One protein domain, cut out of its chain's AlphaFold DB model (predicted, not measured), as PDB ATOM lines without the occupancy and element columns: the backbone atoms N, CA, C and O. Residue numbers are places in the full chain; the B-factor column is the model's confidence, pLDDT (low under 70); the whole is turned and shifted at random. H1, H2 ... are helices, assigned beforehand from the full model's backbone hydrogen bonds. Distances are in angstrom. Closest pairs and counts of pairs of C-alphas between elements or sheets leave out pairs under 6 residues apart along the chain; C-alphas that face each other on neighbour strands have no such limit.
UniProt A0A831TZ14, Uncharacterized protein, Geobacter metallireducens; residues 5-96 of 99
ATOM      1  N   HIS A   5     -46.009  -2.376  34.130       86.31
ATOM      2  CA  HIS A   5     -46.345  -1.596  32.939       86.31
ATOM      3  C   HIS A   5     -45.144  -0.833  32.366       86.31
ATOM      4  O   HIS A   5     -44.892  -0.878  31.161       86.31
ATOM      5  N   GLY A   6     -44.335  -0.195  33.217       86.12
ATOM      6  CA  GLY A   6     -43.131   0.513  32.776       86.12
ATOM      7  C   GLY A   6     -42.128  -0.413  32.080       86.12
ATOM      8  O   GLY A   6     -41.566  -0.061  31.040       86.12
ATOM      9  N   ARG A   7     -41.945  -1.625  32.620       87.94
ATOM     10  CA  ARG A   7     -41.095  -2.659  32.018       87.94
ATOM     11  C   ARG A   7     -41.668  -3.170  30.694       87.94
ATOM     12  O   ARG A   7     -40.920  -3.292  29.724       87.94
ATOM     13  N   PHE A   8     -42.978  -3.395  30.629       90.31
ATOM     14  CA  PHE A   8     -43.676  -3.785  29.405       90.31
ATOM     15  C   PHE A   8     -43.523  -2.747  28.286       90.31
ATOM     16  O   PHE A   8     -43.116  -3.096  27.176       90.31
ATOM     17  N   CYS A   9     -43.747  -1.463  28.575       89.06
ATOM     18  CA  CYS A   9     -43.561  -0.388  27.598       89.06
ATOM     19  C   CYS A   9     -42.117  -0.287  27.097       89.06
ATOM     20  O   CYS A   9     -41.885  -0.015  25.922       89.06
ATOM     21  N   GLU A  10     -41.131  -0.469  27.976       90.31
ATOM     22  CA  GLU A  10     -39.720  -0.427  27.593       90.31
ATOM     23  C   GLU A  10     -39.384  -1.539  26.596       90.31
ATOM     24  O   GLU A  10     -38.829  -1.258  25.538       90.31
ATOM     25  N   VAL A  11     -39.772  -2.780  26.897       88.25
ATOM     26  CA  VAL A  11     -39.455  -3.936  26.047       88.25
ATOM     27  C   VAL A  11     -40.222  -3.894  24.725       88.25
ATOM     28  O   VAL A  11     -39.644  -4.159  23.675       88.25
ATOM     29  N   THR A  12     -41.496  -3.504  24.737       88.88
ATOM     30  CA  THR A  12     -42.297  -3.398  23.504       88.88
ATOM     31  C   THR A  12     -41.823  -2.272  22.585       88.88
ATOM     32  O   THR A  12     -41.819  -2.446  21.368       88.88
ATOM     33  N   ARG A  13     -41.323  -1.150  23.124       90.31
ATOM     34  CA  ARG A  13     -40.700  -0.082  22.313       90.31
ATOM     35  C   ARG A  13     -39.462  -0.549  21.552       90.31
ATOM     36  O   ARG A  13     -39.204  -0.040  20.467       90.31
ATOM     37  N   LEU A  14     -38.714  -1.517  22.082       88.12
ATOM     38  CA  LEU A  14     -37.553  -2.102  21.393       88.12
ATOM     39  C   LEU A  14     -37.967  -2.931  20.167       88.12
ATOM     40  O   LEU A  14     -37.149  -3.186  19.285       88.12
ATOM     41  N   LEU A  15     -39.243  -3.313  20.099       87.56
ATOM     42  CA  LEU A  15     -39.870  -4.026  18.992       87.56
ATOM     43  C   LEU A  15     -40.733  -3.092  18.121       87.56
ATOM     44  O   LEU A  15     -41.560  -3.558  17.340       87.56
ATOM     45  N   ALA A  16     -40.579  -1.769  18.233       87.00
ATOM     46  CA  ALA A  16     -41.350  -0.827  17.427       87.00
ATOM     47  C   ALA A  16     -41.108  -1.047  15.921       87.00
ATOM     48  O   ALA A  16     -39.971  -1.066  15.452       87.00
ATOM     49  N   GLY A  17     -42.196  -1.207  15.161       88.94
ATOM     50  CA  GLY A  17     -42.147  -1.522  13.728       88.94
ATOM     51  C   GLY A  17     -41.939  -3.008  13.405       88.94
ATOM     52  O   GLY A  17     -41.965  -3.377  12.234       88.94
ATOM     53  N   ASP A  18     -41.778  -3.868  14.413       91.81
ATOM     54  CA  ASP A  18     -41.744  -5.320  14.257       91.81
ATOM     55  C   ASP A  18     -43.162  -5.895  14.379       91.81
ATOM     56  O   ASP A  18     -43.722  -5.999  15.472       91.81
ATOM     57  N   ALA A  19     -43.747  -6.292  13.247       92.81
ATOM     58  CA  ALA A  19     -45.099  -6.845  13.203       92.81
ATOM     59  C   ALA A  19     -45.256  -8.109  14.065       92.81
ATOM     60  O   ALA A  19     -46.301  -8.310  14.684       92.81
ATOM     61  N   ARG A  20     -44.222  -8.959  14.133       94.06
ATOM     62  CA  ARG A  20     -44.273 -10.188  14.927       94.06
ATOM     63  C   ARG A  20     -44.110  -9.883  16.410       94.06
ATOM     64  O   ARG A  20     -44.814 -10.475  17.223       94.06
ATOM     65  N   GLY A  21     -43.222  -8.950  16.746       92.56
ATOM     66  CA  GLY A  21     -43.061  -8.443  18.106       92.56
ATOM     67  C   GLY A  21     -44.349  -7.822  18.650       92.56
ATOM     68  O   GLY A  21     -44.755  -8.154  19.762       92.56
ATOM     69  N   GLY A  22     -45.027  -7.002  17.840       93.25
ATOM     70  CA  GLY A  22     -46.329  -6.419  18.174       93.25
ATOM     71  C   GLY A  22     -47.404  -7.481  18.405       93.25
ATOM     72  O   GLY A  22     -48.027  -7.496  19.459       93.25
ATOM     73  N   GLN A  23     -47.536  -8.448  17.492       95.88
ATOM     74  CA  GLN A  23     -48.501  -9.543  17.643       95.88
ATOM     75  C   GLN A  23     -48.294 -10.345  18.939       95.88
ATOM     76  O   GLN A  23     -49.263 -10.713  19.597       95.88
ATOM     77  N   LEU A  24     -47.043 -10.647  19.299       96.00
ATOM     78  CA  LEU A  24     -46.741 -11.389  20.526       96.00
ATOM     79  C   LEU A  24     -46.991 -10.547  21.786       96.00
ATOM     80  O   LEU A  24     -47.378 -11.103  22.810       96.00
ATOM     81  N   ALA A  25     -46.779  -9.230  21.718       94.81
ATOM     82  CA  ALA A  25     -47.123  -8.321  22.807       94.81
ATOM     83  C   ALA A  25     -48.644  -8.255  23.022       94.81
ATOM     84  O   ALA A  25     -49.093  -8.323  24.164       94.81
ATOM     85  N   ASP A  26     -49.425  -8.197  21.941       94.94
ATOM     86  CA  ASP A  26     -50.891  -8.214  22.000       94.94
ATOM     87  C   ASP A  26     -51.417  -9.552  22.540       94.94
ATOM     88  O   ASP A  26     -52.303  -9.574  23.391       94.94
ATOM     89  N   GLU A  27     -50.844 -10.678  22.096       96.25
ATOM     90  CA  GLU A  27     -51.179 -12.008  22.622       96.25
ATOM     91  C   GLU A  27     -50.917 -12.096  24.132       96.25
ATOM     92  O   GLU A  27     -51.751 -12.609  24.877       96.25
ATOM     93  N   LEU A  28     -49.781 -11.566  24.589       96.69
ATOM     94  CA  LEU A  28     -49.438 -11.538  26.005       96.69
ATOM     95  C   LEU A  28     -50.407 -10.667  26.813       96.69
ATOM     96  O   LEU A  28     -50.855 -11.097  27.871       96.69
ATOM     97  N   LEU A  29     -50.757  -9.475  26.319       95.06
ATOM     98  CA  LEU A  29     -51.723  -8.605  26.995       95.06
ATOM     99  C   LEU A  29     -53.096  -9.263  27.109       95.06
ATOM    100  O   LEU A  29     -53.682  -9.243  28.187       95.06
ATOM    101  N   ASN A  30     -53.584  -9.884  26.034       93.81
ATOM    102  CA  ASN A  30     -54.855 -10.605  26.065       93.81
ATOM    103  C   ASN A  30     -54.828 -11.733  27.100       93.81
ATOM    104  O   ASN A  30     -55.755 -11.847  27.891       93.81
ATOM    105  N   ALA A  31     -53.735 -12.500  27.172       94.50
ATOM    106  CA  ALA A  31     -53.596 -13.550  28.175       94.50
ATOM    107  C   ALA A  31     -53.555 -13.004  29.618       94.50
ATOM    108  O   ALA A  31     -54.058 -13.664  30.528       94.50
ATOM    109  N   CYS A  32     -53.000 -11.804  29.839       94.06
ATOM    110  CA  CYS A  32     -53.091 -11.125  31.133       94.06
ATOM    111  C   CYS A  32     -54.545 -10.760  31.469       94.06
ATOM    112  O   CYS A  32     -55.014 -11.093  32.555       94.06
ATOM    113  N   PHE A  33     -55.275 -10.133  30.540       91.56
ATOM    114  CA  PHE A  33     -56.679  -9.766  30.756       91.56
ATOM    115  C   PHE A  33     -57.569 -10.990  30.994       91.56
ATOM    116  O   PHE A  33     -58.351 -10.980  31.939       91.56
ATOM    117  N   ASP A  34     -57.406 -12.054  30.207       90.88
ATOM    118  CA  ASP A  34     -58.161 -13.304  30.355       90.88
ATOM    119  C   ASP A  34     -57.938 -13.961  31.726       90.88
ATOM    120  O   ASP A  34     -58.843 -14.599  32.268       90.88
ATOM    121  N   HIS A  35     -56.728 -13.832  32.281       90.88
ATOM    122  CA  HIS A  35     -56.389 -14.377  33.591       90.88
ATOM    123  C   HIS A  35     -56.926 -13.516  34.745       90.88
ATOM    124  O   HIS A  35     -57.490 -14.054  35.696       90.88
ATOM    125  N   VAL A  36     -56.753 -12.195  34.660       89.94
ATOM    126  CA  VAL A  36     -57.032 -11.249  35.757       89.94
ATOM    127  C   VAL A  36     -58.500 -10.830  35.809       89.94
ATOM    128  O   VAL A  36     -59.051 -10.620  36.887       89.94
ATOM    129  N   LEU A  37     -59.146 -10.706  34.650       87.56
ATOM    130  CA  LEU A  37     -60.531 -10.263  34.504       87.56
ATOM    131  C   LEU A  37     -61.349 -11.342  33.787       87.56
ATOM    132  O   LEU A  37     -61.815 -11.123  32.665       87.56
ATOM    133  N   PRO A  38     -61.517 -12.525  34.400       78.94
ATOM    134  CA  PRO A  38     -62.240 -13.596  33.749       78.94
ATOM    135  C   PRO A  38     -63.717 -13.218  33.570       78.94
ATOM    136  O   PRO A  38     -64.335 -12.598  34.438       78.94
ATOM    137  N   GLU A  39     -64.297 -13.607  32.432       75.81
ATOM    138  CA  GLU A  39     -65.733 -13.449  32.185       75.81
ATOM    139  C   GLU A  39     -66.556 -14.143  33.286       75.81
ATOM    140  O   GLU A  39     -66.171 -15.206  33.781       75.81
ATOM    141  N   GLU A  40     -67.710 -13.571  33.649       66.25
ATOM    142  CA  GLU A  40     -68.577 -14.124  34.696       66.25
ATOM    143  C   GLU A  40     -68.844 -15.626  34.486       66.25
ATOM    144  O   GLU A  40     -69.298 -16.066  33.428       66.25
ATOM    145  N   GLY A  41     -68.554 -16.429  35.515       60.53
ATOM    146  CA  GLY A  41     -68.724 -17.885  35.490       60.53
ATOM    147  C   GLY A  41     -67.507 -18.679  35.001       60.53
ATOM    148  O   GLY A  41     -67.524 -19.907  35.090       60.53
ATOM    149  N   LYS A  42     -66.436 -18.018  34.547       58.28
ATOM    150  CA  LYS A  42     -65.105 -18.625  34.426       58.28
ATOM    151  C   LYS A  42     -64.322 -18.283  35.691       58.28
ATOM    152  O   LYS A  42     -63.897 -17.154  35.878       58.28
ATOM    153  N   GLU A  43     -64.125 -19.239  36.590       55.78
ATOM    154  CA  GLU A  43     -63.075 -19.070  37.600       55.78
ATOM    155  C   GLU A  43     -61.736 -18.896  36.865       55.78
ATOM    156  O   GLU A  43     -61.473 -19.625  35.899       55.78
ATOM    157  N   GLY A  44     -60.917 -17.926  37.291       61.53
ATOM    158  CA  GLY A  44     -59.556 -17.699  36.794       61.53
ATOM    159  C   GLY A  44     -58.730 -18.970  36.960       61.53
ATOM    160  O   GLY A  44     -58.162 -19.243  38.014       61.53
ATOM    161  N   SER A  45     -58.780 -19.829  35.945       72.56
ATOM    162  CA  SER A  45     -58.370 -21.220  36.091       72.56
ATOM    163  C   SER A  45     -56.868 -21.367  35.906       72.56
ATOM    164  O   SER A  45     -56.234 -20.595  35.181       72.56
ATOM    165  N   MET A  46     -56.321 -22.459  36.440       84.12
ATOM    166  CA  MET A  46     -54.983 -22.951  36.094       84.12
ATOM    167  C   MET A  46     -54.734 -22.999  34.575       84.12
ATOM    168  O   MET A  46     -53.590 -22.881  34.149       84.12
ATOM    169  N   ALA A  47     -55.777 -23.141  33.743       88.19
ATOM    170  CA  ALA A  47     -55.636 -23.105  32.291       88.19
ATOM    171  C   ALA A  47     -55.344 -21.691  31.756       88.19
ATOM    172  O   ALA A  47     -54.526 -21.555  30.850       88.19
ATOM    173  N   THR A  48     -55.955 -20.647  32.330       92.12
ATOM    174  CA  THR A  48     -55.645 -19.247  31.966       92.12
ATOM    175  C   THR A  48     -54.226 -18.874  32.384       92.12
ATOM    176  O   THR A  48     -53.487 -18.316  31.579       92.12
ATOM    177  N   LEU A  49     -53.792 -19.299  33.578       93.31
ATOM    178  CA  LEU A  49     -52.416 -19.102  34.032       93.31
ATOM    179  C   LEU A  49     -51.415 -19.859  33.148       93.31
ATOM    180  O   LEU A  49     -50.408 -19.296  32.731       93.31
ATOM    181  N   ALA A  50     -51.707 -21.111  32.788       93.56
ATOM    182  CA  ALA A  50     -50.865 -21.871  31.866       93.56
ATOM    183  C   ALA A  50     -50.777 -21.208  30.478       93.56
ATOM    184  O   ALA A  50     -49.705 -21.189  29.870       93.56
ATOM    185  N   HIS A  51     -51.882 -20.640  29.981       94.56
ATOM    186  CA  HIS A  51     -51.893 -19.896  28.723       94.56
ATOM    187  C   HIS A  51     -51.049 -18.616  28.804       94.56
ATOM    188  O   HIS A  51     -50.212 -18.387  27.928       94.56
ATOM    189  N   LEU A  52     -51.204 -17.842  29.882       95.75
ATOM    190  CA  LEU A  52     -50.401 -16.658  30.184       95.75
ATOM    191  C   LEU A  52     -48.905 -16.984  30.239       95.75
ATOM    192  O   LEU A  52     -48.113 -16.341  29.553       95.75
ATOM    193  N   MET A  53     -48.516 -18.022  30.980       96.75
ATOM    194  CA  MET A  53     -47.121 -18.465  31.052       96.75
ATOM    195  C   MET A  53     -46.580 -18.839  29.667       96.75
ATOM    196  O   MET A  53     -45.496 -18.405  29.283       96.75
ATOM    197  N   ALA A  54     -47.361 -19.571  28.864       96.81
ATOM    198  CA  ALA A  54     -46.963 -19.939  27.509       96.81
ATOM    199  C   ALA A  54     -46.853 -18.730  26.558       96.81
ATOM    200  O   ALA A  54     -46.029 -18.744  25.639       96.81
ATOM    201  N   ALA A  55     -47.691 -17.704  26.717       97.38
ATOM    202  CA  ALA A  55     -47.589 -16.455  25.960       97.38
ATOM    203  C   ALA A  55     -46.338 -15.661  26.372       97.38
ATOM    204  O   ALA A  55     -45.563 -15.233  25.509       97.38
ATOM    205  N   LEU A  56     -46.086 -15.550  27.680       97.12
ATOM    206  CA  LEU A  56     -44.920 -14.868  28.238       97.12
ATOM    207  C   LEU A  56     -43.611 -15.529  27.789       97.12
ATOM    208  O   LEU A  56     -42.696 -14.840  27.337       97.12
ATOM    209  N   ASP A  57     -43.538 -16.859  27.814       96.50
ATOM    210  CA  ASP A  57     -42.365 -17.602  27.350       96.50
ATOM    211  C   ASP A  57     -42.077 -17.375  25.865       96.50
ATOM    212  O   ASP A  57     -40.920 -17.175  25.472       96.50
ATOM    213  N   ARG A  58     -43.123 -17.353  25.031       96.50
ATOM    214  CA  ARG A  58     -42.999 -17.063  23.595       96.50
ATOM    215  C   ARG A  58     -42.507 -15.641  23.352       96.50
ATOM    216  O   ARG A  58     -41.608 -15.451  22.531       96.50
ATOM    217  N   PHE A  59     -43.034 -14.665  24.090       95.62
ATOM    218  CA  PHE A  59     -42.573 -13.281  24.016       95.62
ATOM    219  C   PHE A  59     -41.111 -13.146  24.470       95.62
ATOM    220  O   PHE A  59     -40.284 -12.608  23.737       95.62
ATOM    221  N   ASN A  60     -40.745 -13.726  25.616       94.75
ATOM    222  CA  ASN A  60     -39.375 -13.724  26.131       94.75
ATOM    223  C   ASN A  60     -38.391 -14.390  25.167       94.75
ATOM    224  O   ASN A  60     -37.291 -13.889  24.945       94.75
ATOM    225  N   ALA A  61     -38.754 -15.536  24.587       94.50
ATOM    226  CA  ALA A  61     -37.933 -16.210  23.586       94.50
ATOM    227  C   ALA A  61     -37.716 -15.331  22.346       94.50
ATOM    228  O   ALA A  61     -36.599 -15.266  21.832       94.50
ATOM    229  N   TYR A  62     -38.755 -14.623  21.901       94.31
ATOM    230  CA  TYR A  62     -38.659 -13.700  20.777       94.31
ATOM    231  C   TYR A  62     -37.739 -12.512  21.078       94.31
ATOM    232  O   TYR A  62     -36.794 -12.266  20.331       94.31
ATOM    233  N   VAL A  63     -37.942 -11.839  22.215       91.69
ATOM    234  CA  VAL A  63     -37.101 -10.714  22.663       91.69
ATOM    235  C   VAL A  63     -35.630 -11.125  22.754       91.69
ATOM    236  O   VAL A  63     -34.755 -10.405  22.269       91.69
ATOM    237  N   ARG A  64     -35.354 -12.308  23.321       91.88
ATOM    238  CA  ARG A  64     -33.995 -12.861  23.432       91.88
ATOM    239  C   ARG A  64     -33.368 -13.130  22.069       91.88
ATOM    240  O   ARG A  64     -32.204 -12.805  21.863       91.88
ATOM    241  N   ARG A  65     -34.134 -13.703  21.138       89.94
ATOM    242  CA  ARG A  65     -33.668 -14.007  19.780       89.94
ATOM    243  C   ARG A  65     -33.323 -12.746  18.993       89.94
ATOM    244  O   ARG A  65     -32.321 -12.740  18.287       89.94
ATOM    245  N   GLU A  66     -34.141 -11.707  19.107       86.94
ATOM    246  CA  GLU A  66     -33.908 -10.443  18.406       86.94
ATOM    247  C   GLU A  66     -32.703  -9.676  18.970       86.94
ATOM    248  O   GLU A  66     -32.168  -8.798  18.298       86.94
ATOM    249  N   GLY A  67     -32.270  -9.977  20.202       80.69
ATOM    250  CA  GLY A  67     -31.143  -9.305  20.857       80.69
ATOM    251  C   GLY A  67     -31.391  -7.821  21.147       80.69
ATOM    252  O   GLY A  67     -30.473  -7.102  21.532       80.69
ATOM    253  N   LYS A  68     -32.631  -7.350  20.958       70.44
ATOM    254  CA  LYS A  68     -33.039  -5.946  21.109       70.44
ATOM    255  C   LYS A  68     -33.454  -5.596  22.534       70.44
ATOM    256  O   LYS A  68     -33.790  -4.448  22.784       70.44
ATOM    257  N   GLY A  69     -33.446  -6.557  23.456       76.31
ATOM    258  CA  GLY A  69     -33.932  -6.384  24.819       76.31
ATOM    259  C   GLY A  69     -33.078  -7.080  25.880       76.31
ATOM    260  O   GLY A  69     -31.972  -7.542  25.603       76.31
ATOM    261  N   PRO A  70     -33.585  -7.138  27.117       79.00
ATOM    262  CA  PRO A  70     -32.916  -7.790  28.238       79.00
ATOM    263  C   PRO A  70     -32.666  -9.274  27.954       79.00
ATOM    264  O   PRO A  70     -33.506  -9.942  27.351       79.00
ATOM    265  N   ALA A  71     -31.542  -9.809  28.441       82.06
ATOM    266  CA  ALA A  71     -31.158 -11.207  28.217       82.06
ATOM    267  C   ALA A  71     -32.174 -12.222  28.779       82.06
ATOM    268  O   ALA A  71     -32.262 -13.347  28.295       82.06
ATOM    269  N   GLU A  72     -32.951 -11.823  29.783       81.94
ATOM    270  CA  GLU A  72     -34.029 -12.616  30.385       81.94
ATOM    271  C   GLU A  72     -35.381 -12.467  29.662       81.94
ATOM    272  O   GLU A  72     -36.260 -13.307  29.832       81.94
ATOM    273  N   GLY A  73     -35.536 -11.453  28.804       89.62
ATOM    274  CA  GLY A  73     -36.810 -11.064  28.204       89.62
ATOM    275  C   GLY A  73     -37.532  -9.977  29.007       89.62
ATOM    276  O   GLY A  73     -36.917  -9.046  29.525       89.62
ATOM    277  N   LEU A  74     -38.856 -10.065  29.056       91.31
ATOM    278  CA  LEU A  74     -39.732  -9.139  29.762       91.31
ATOM    279  C   LEU A  74     -39.792  -9.422  31.266       91.31
ATOM    280  O   LEU A  74     -39.565  -8.508  32.061       91.31
ATOM    281  N   PHE A  75     -40.110 -10.669  31.625       92.81
ATOM    282  CA  PHE A  75     -40.295 -11.137  33.000       92.81
ATOM    283  C   PHE A  75     -40.124 -12.661  33.077       92.81
ATOM    284  O   PHE A  75     -40.587 -13.366  32.184       92.81
ATOM    285  N   VAL A  76     -39.485 -13.173  34.129       92.06
ATOM    286  CA  VAL A  76     -39.331 -14.612  34.409       92.06
ATOM    287  C   VAL A  76     -39.590 -14.821  35.897       92.06
ATOM    288  O   VAL A  76     -38.989 -14.126  36.710       92.06
ATOM    289  N   GLY A  77     -40.452 -15.775  36.241       92.38
ATOM    290  CA  GLY A  77     -40.810 -16.076  37.626       92.38
ATOM    291  C   GLY A  77     -41.575 -17.392  37.756       92.38
ATOM    292  O   GLY A  77     -41.822 -18.078  36.759       92.38
ATOM    293  N   THR A  78     -41.937 -17.752  38.987       95.38
ATOM    294  CA  THR A  78     -42.841 -18.877  39.280       95.38
ATOM    295  C   THR A  78     -44.268 -18.581  38.792       95.38
ATOM    296  O   THR A  78     -44.581 -17.427  38.491       95.38
ATOM    297  N   PRO A  79     -45.167 -19.581  38.708       94.31
ATOM    298  CA  PRO A  79     -46.563 -19.341  38.334       94.31
ATOM    299  C   PRO A  79     -47.241 -18.254  39.181       94.31
ATOM    300  O   PRO A  79     -47.957 -17.415  38.645       94.31
ATOM    301  N   GLU A  80     -46.972 -18.226  40.487       92.88
ATOM    302  CA  GLU A  80     -47.518 -17.237  41.420       92.88
ATOM    303  C   GLU A  80     -46.957 -15.836  41.153       92.88
ATOM    304  O   GLU A  80     -47.699 -14.855  41.162       92.88
ATOM    305  N   GLU A  81     -45.655 -15.734  40.871       95.12
ATOM    306  CA  GLU A  81     -45.015 -14.464  40.519       95.12
ATOM    307  C   GLU A  81     -45.519 -13.934  39.171       95.12
ATOM    308  O   GLU A  81     -45.717 -12.731  39.023       95.12
ATOM    309  N   VAL A  82     -45.760 -14.818  38.196       94.81
ATOM    310  CA  VAL A  82     -46.339 -14.460  36.893       94.81
ATOM    311  C   VAL A  82     -47.787 -13.995  37.043       94.81
ATOM    312  O   VAL A  82     -48.160 -13.008  36.412       94.81
ATOM    313  N   ALA A  83     -48.584 -14.658  37.884       93.12
ATOM    314  CA  ALA A  83     -49.954 -14.241  38.175       93.12
ATOM    315  C   ALA A  83     -49.986 -12.841  38.810       93.12
ATOM    316  O   ALA A  83     -50.639 -11.945  38.280       93.12
ATOM    317  N   ALA A  84     -49.198 -12.617  39.868       93.06
ATOM    318  CA  ALA A  84     -49.100 -11.315  40.530       93.06
ATOM    319  C   ALA A  84     -48.589 -10.215  39.582       93.06
ATOM    320  O   ALA A  84     -49.124  -9.109  39.543       93.06
ATOM    321  N   TRP A  85     -47.584 -10.528  38.760       94.94
ATOM    322  CA  TRP A  85     -47.081  -9.610  37.740       94.94
ATOM    323  C   TRP A  85     -48.149  -9.244  36.697       94.94
ATOM    324  O   TRP A  85     -48.233  -8.084  36.283       94.94
ATOM    325  N   ALA A  86     -48.965 -10.209  36.262       93.69
ATOM    326  CA  ALA A  86     -50.037  -9.970  35.302       93.69
ATOM    327  C   ALA A  86     -51.184  -9.153  35.906       93.69
ATOM    328  O   ALA A  86     -51.719  -8.285  35.211       93.69
ATOM    329  N   GLU A  87     -51.527  -9.371  37.179       92.25
ATOM    330  CA  GLU A  87     -52.459  -8.519  37.927       92.25
ATOM    331  C   GLU A  87     -51.959  -7.073  37.961       92.25
ATOM    332  O   GLU A  87     -52.669  -6.171  37.512       92.25
ATOM    333  N   ASP A  88     -50.713  -6.856  38.393       91.88
ATOM    334  CA  ASP A  88     -50.095  -5.529  38.440       91.88
ATOM    335  C   ASP A  88     -50.112  -4.849  37.065       91.88
ATOM    336  O   ASP A  88     -50.510  -3.689  36.944       91.88
ATOM    337  N   LEU A  89     -49.704  -5.561  36.008       92.25
ATOM    338  CA  LEU A  89     -49.702  -5.033  34.644       92.25
ATOM    339  C   LEU A  89     -51.114  -4.640  34.192       92.25
ATOM    340  O   LEU A  89     -51.310  -3.551  33.651       92.25
ATOM    341  N   THR A  90     -52.088  -5.519  34.422       91.75
ATOM    342  CA  THR A  90     -53.478  -5.336  33.994       91.75
ATOM    343  C   THR A  90     -54.108  -4.133  34.680       91.75
ATOM    344  O   THR A  90     -54.669  -3.266  34.007       91.75
ATOM    345  N   TRP A  91     -53.959  -4.020  36.003       88.31
ATOM    346  CA  TRP A  91     -54.502  -2.897  36.764       88.31
ATOM    347  C   TRP A  91     -53.805  -1.577  36.435       88.31
ATOM    348  O   TRP A  91     -54.475  -0.559  36.271       88.31
ATOM    349  N   GLN A  92     -52.483  -1.577  36.243       88.69
ATOM    350  CA  GLN A  92     -51.743  -0.377  35.830       88.69
ATOM    351  C   GLN A  92     -52.184   0.138  34.453       88.69
ATOM    352  O   GLN A  92     -52.291   1.353  34.256       88.69
ATOM    353  N   ILE A  93     -52.476  -0.766  33.510       87.12
ATOM    354  CA  ILE A  93     -53.040  -0.409  32.202       87.12
ATOM    355  C   ILE A  93     -54.469   0.119  32.364       87.12
ATOM    356  O   ILE A  93     -54.782   1.193  31.851       87.12
ATOM    357  N   TRP A  94     -55.322  -0.595  33.105       82.44
ATOM    358  CA  TRP A  94     -56.726  -0.227  33.304       82.44
ATOM    359  C   TRP A  94     -56.885   1.145  33.974       82.44
ATOM    360  O   TRP A  94     -57.701   1.965  33.553       82.44
ATOM    361  N   GLU A  95     -56.089   1.430  35.005       81.56
ATOM    362  CA  GLU A  95     -56.139   2.695  35.743       81.56
ATOM    363  C   GLU A  95     -55.397   3.850  35.043       81.56
ATOM    364  O   GLU A  95     -55.416   4.977  35.543       81.56
ATOM    365  N   ASN A  96     -54.729   3.606  33.906       69.12
ATOM    366  CA  ASN A  96     -53.749   4.524  33.310       69.12
ATOM    367  C   ASN A  96     -52.665   4.979  34.316       69.12
ATOM    368  O   ASN A  96     -52.209   6.127  34.282       69.12
TER     369      ASN A  96
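This is residues 5 to 96 of the 99 residues of an uncharacterized protein of Geobacter metallireducens (UniProt A0A831TZ14). Two long helices, H2 and H3, lie side by side as a helical hairpin running opposite ways, and H4 crosses one side of this pair about perpendicular to both. The short H1 lies on the same side of the pair as H4, runs nearly along H2 and meets H4 about perpendicular, while residues 67 to 78, with no named element, lead from the end of H3 to the start of H4. The printed part has 92 residues with four named helices, in the order H1, H2, H3, H4, and no named strand; the class is all helix. The whole is compact, with a radius of gyration of the C-alphas of 12.8 A, and only just elongated, spanning 40 by 26 by 21 A.

H1 holds residues 5 to 13 and is 12.1 A long, with C-alpha 5 at (-46.345, -1.596, 32.939). H2 holds residues 19 to 36 and is 25.9 A long. H3, residues 46 to 66, is the longest helix at 30.2 A, and its C-alpha 46 stands at (-54.983, -22.951, 36.094). H4, residues 79 to 94, is 22.2 A long and ends with C-alpha 94 at (-56.726, -0.227, 33.304).

H1 and H2 form a helical hairpin but only just touch, with 3 pairs of C-alphas within 8 A. Their closest C-alphas are those of Thr 12 and Ala 25, 6.9 A apart, and the helices run opposite ways at a shallow tilt of 20 degrees; H2 touches H1 with residues 21 to 25 alone. H2 and H3 form a second helical hairpin and touch with 21 pairs of C-alphas within 8 A. The closest are those of Ala 31 and Leu 52, 4.9 A apart, at a shallow tilt of 24 degrees, opposite ways. H4 touches H2 about perpendicular, at 80 degrees, with the closest C-alphas, those of Cys 32 and Ala 86, 5.3 A apart. H4 touches H3 with residues 79 to 83 alone, at 82 degrees; the closest C-alphas, of Leu 49 and Ala 83, are 6.8 A apart. H4 touches H1 with residues 88 to 93 alone, at 85 degrees; the closest C-alphas, of His 5 and Leu 89, are 5.1 A apart. H1 and H3 are close but not clearly touching: their closest C-alphas, of Val 11 and Val 63, are 7.9 A apart. In H1, H2, H3 and H4 every O i to N i+4 pair is within hydrogen-bond range.

The two C-alphas farthest apart, those of Gly 41 and Gly 67, are 41.2 A from each other. The printed part has no cut. The link from H1 to H2 is tight, that from H2 to H3 is short, and that from H3 to H4 is long, with 12 residues. The mean pLDDT of the printed part is 88.6; residues 40 to 44 and residue 96 are under 70.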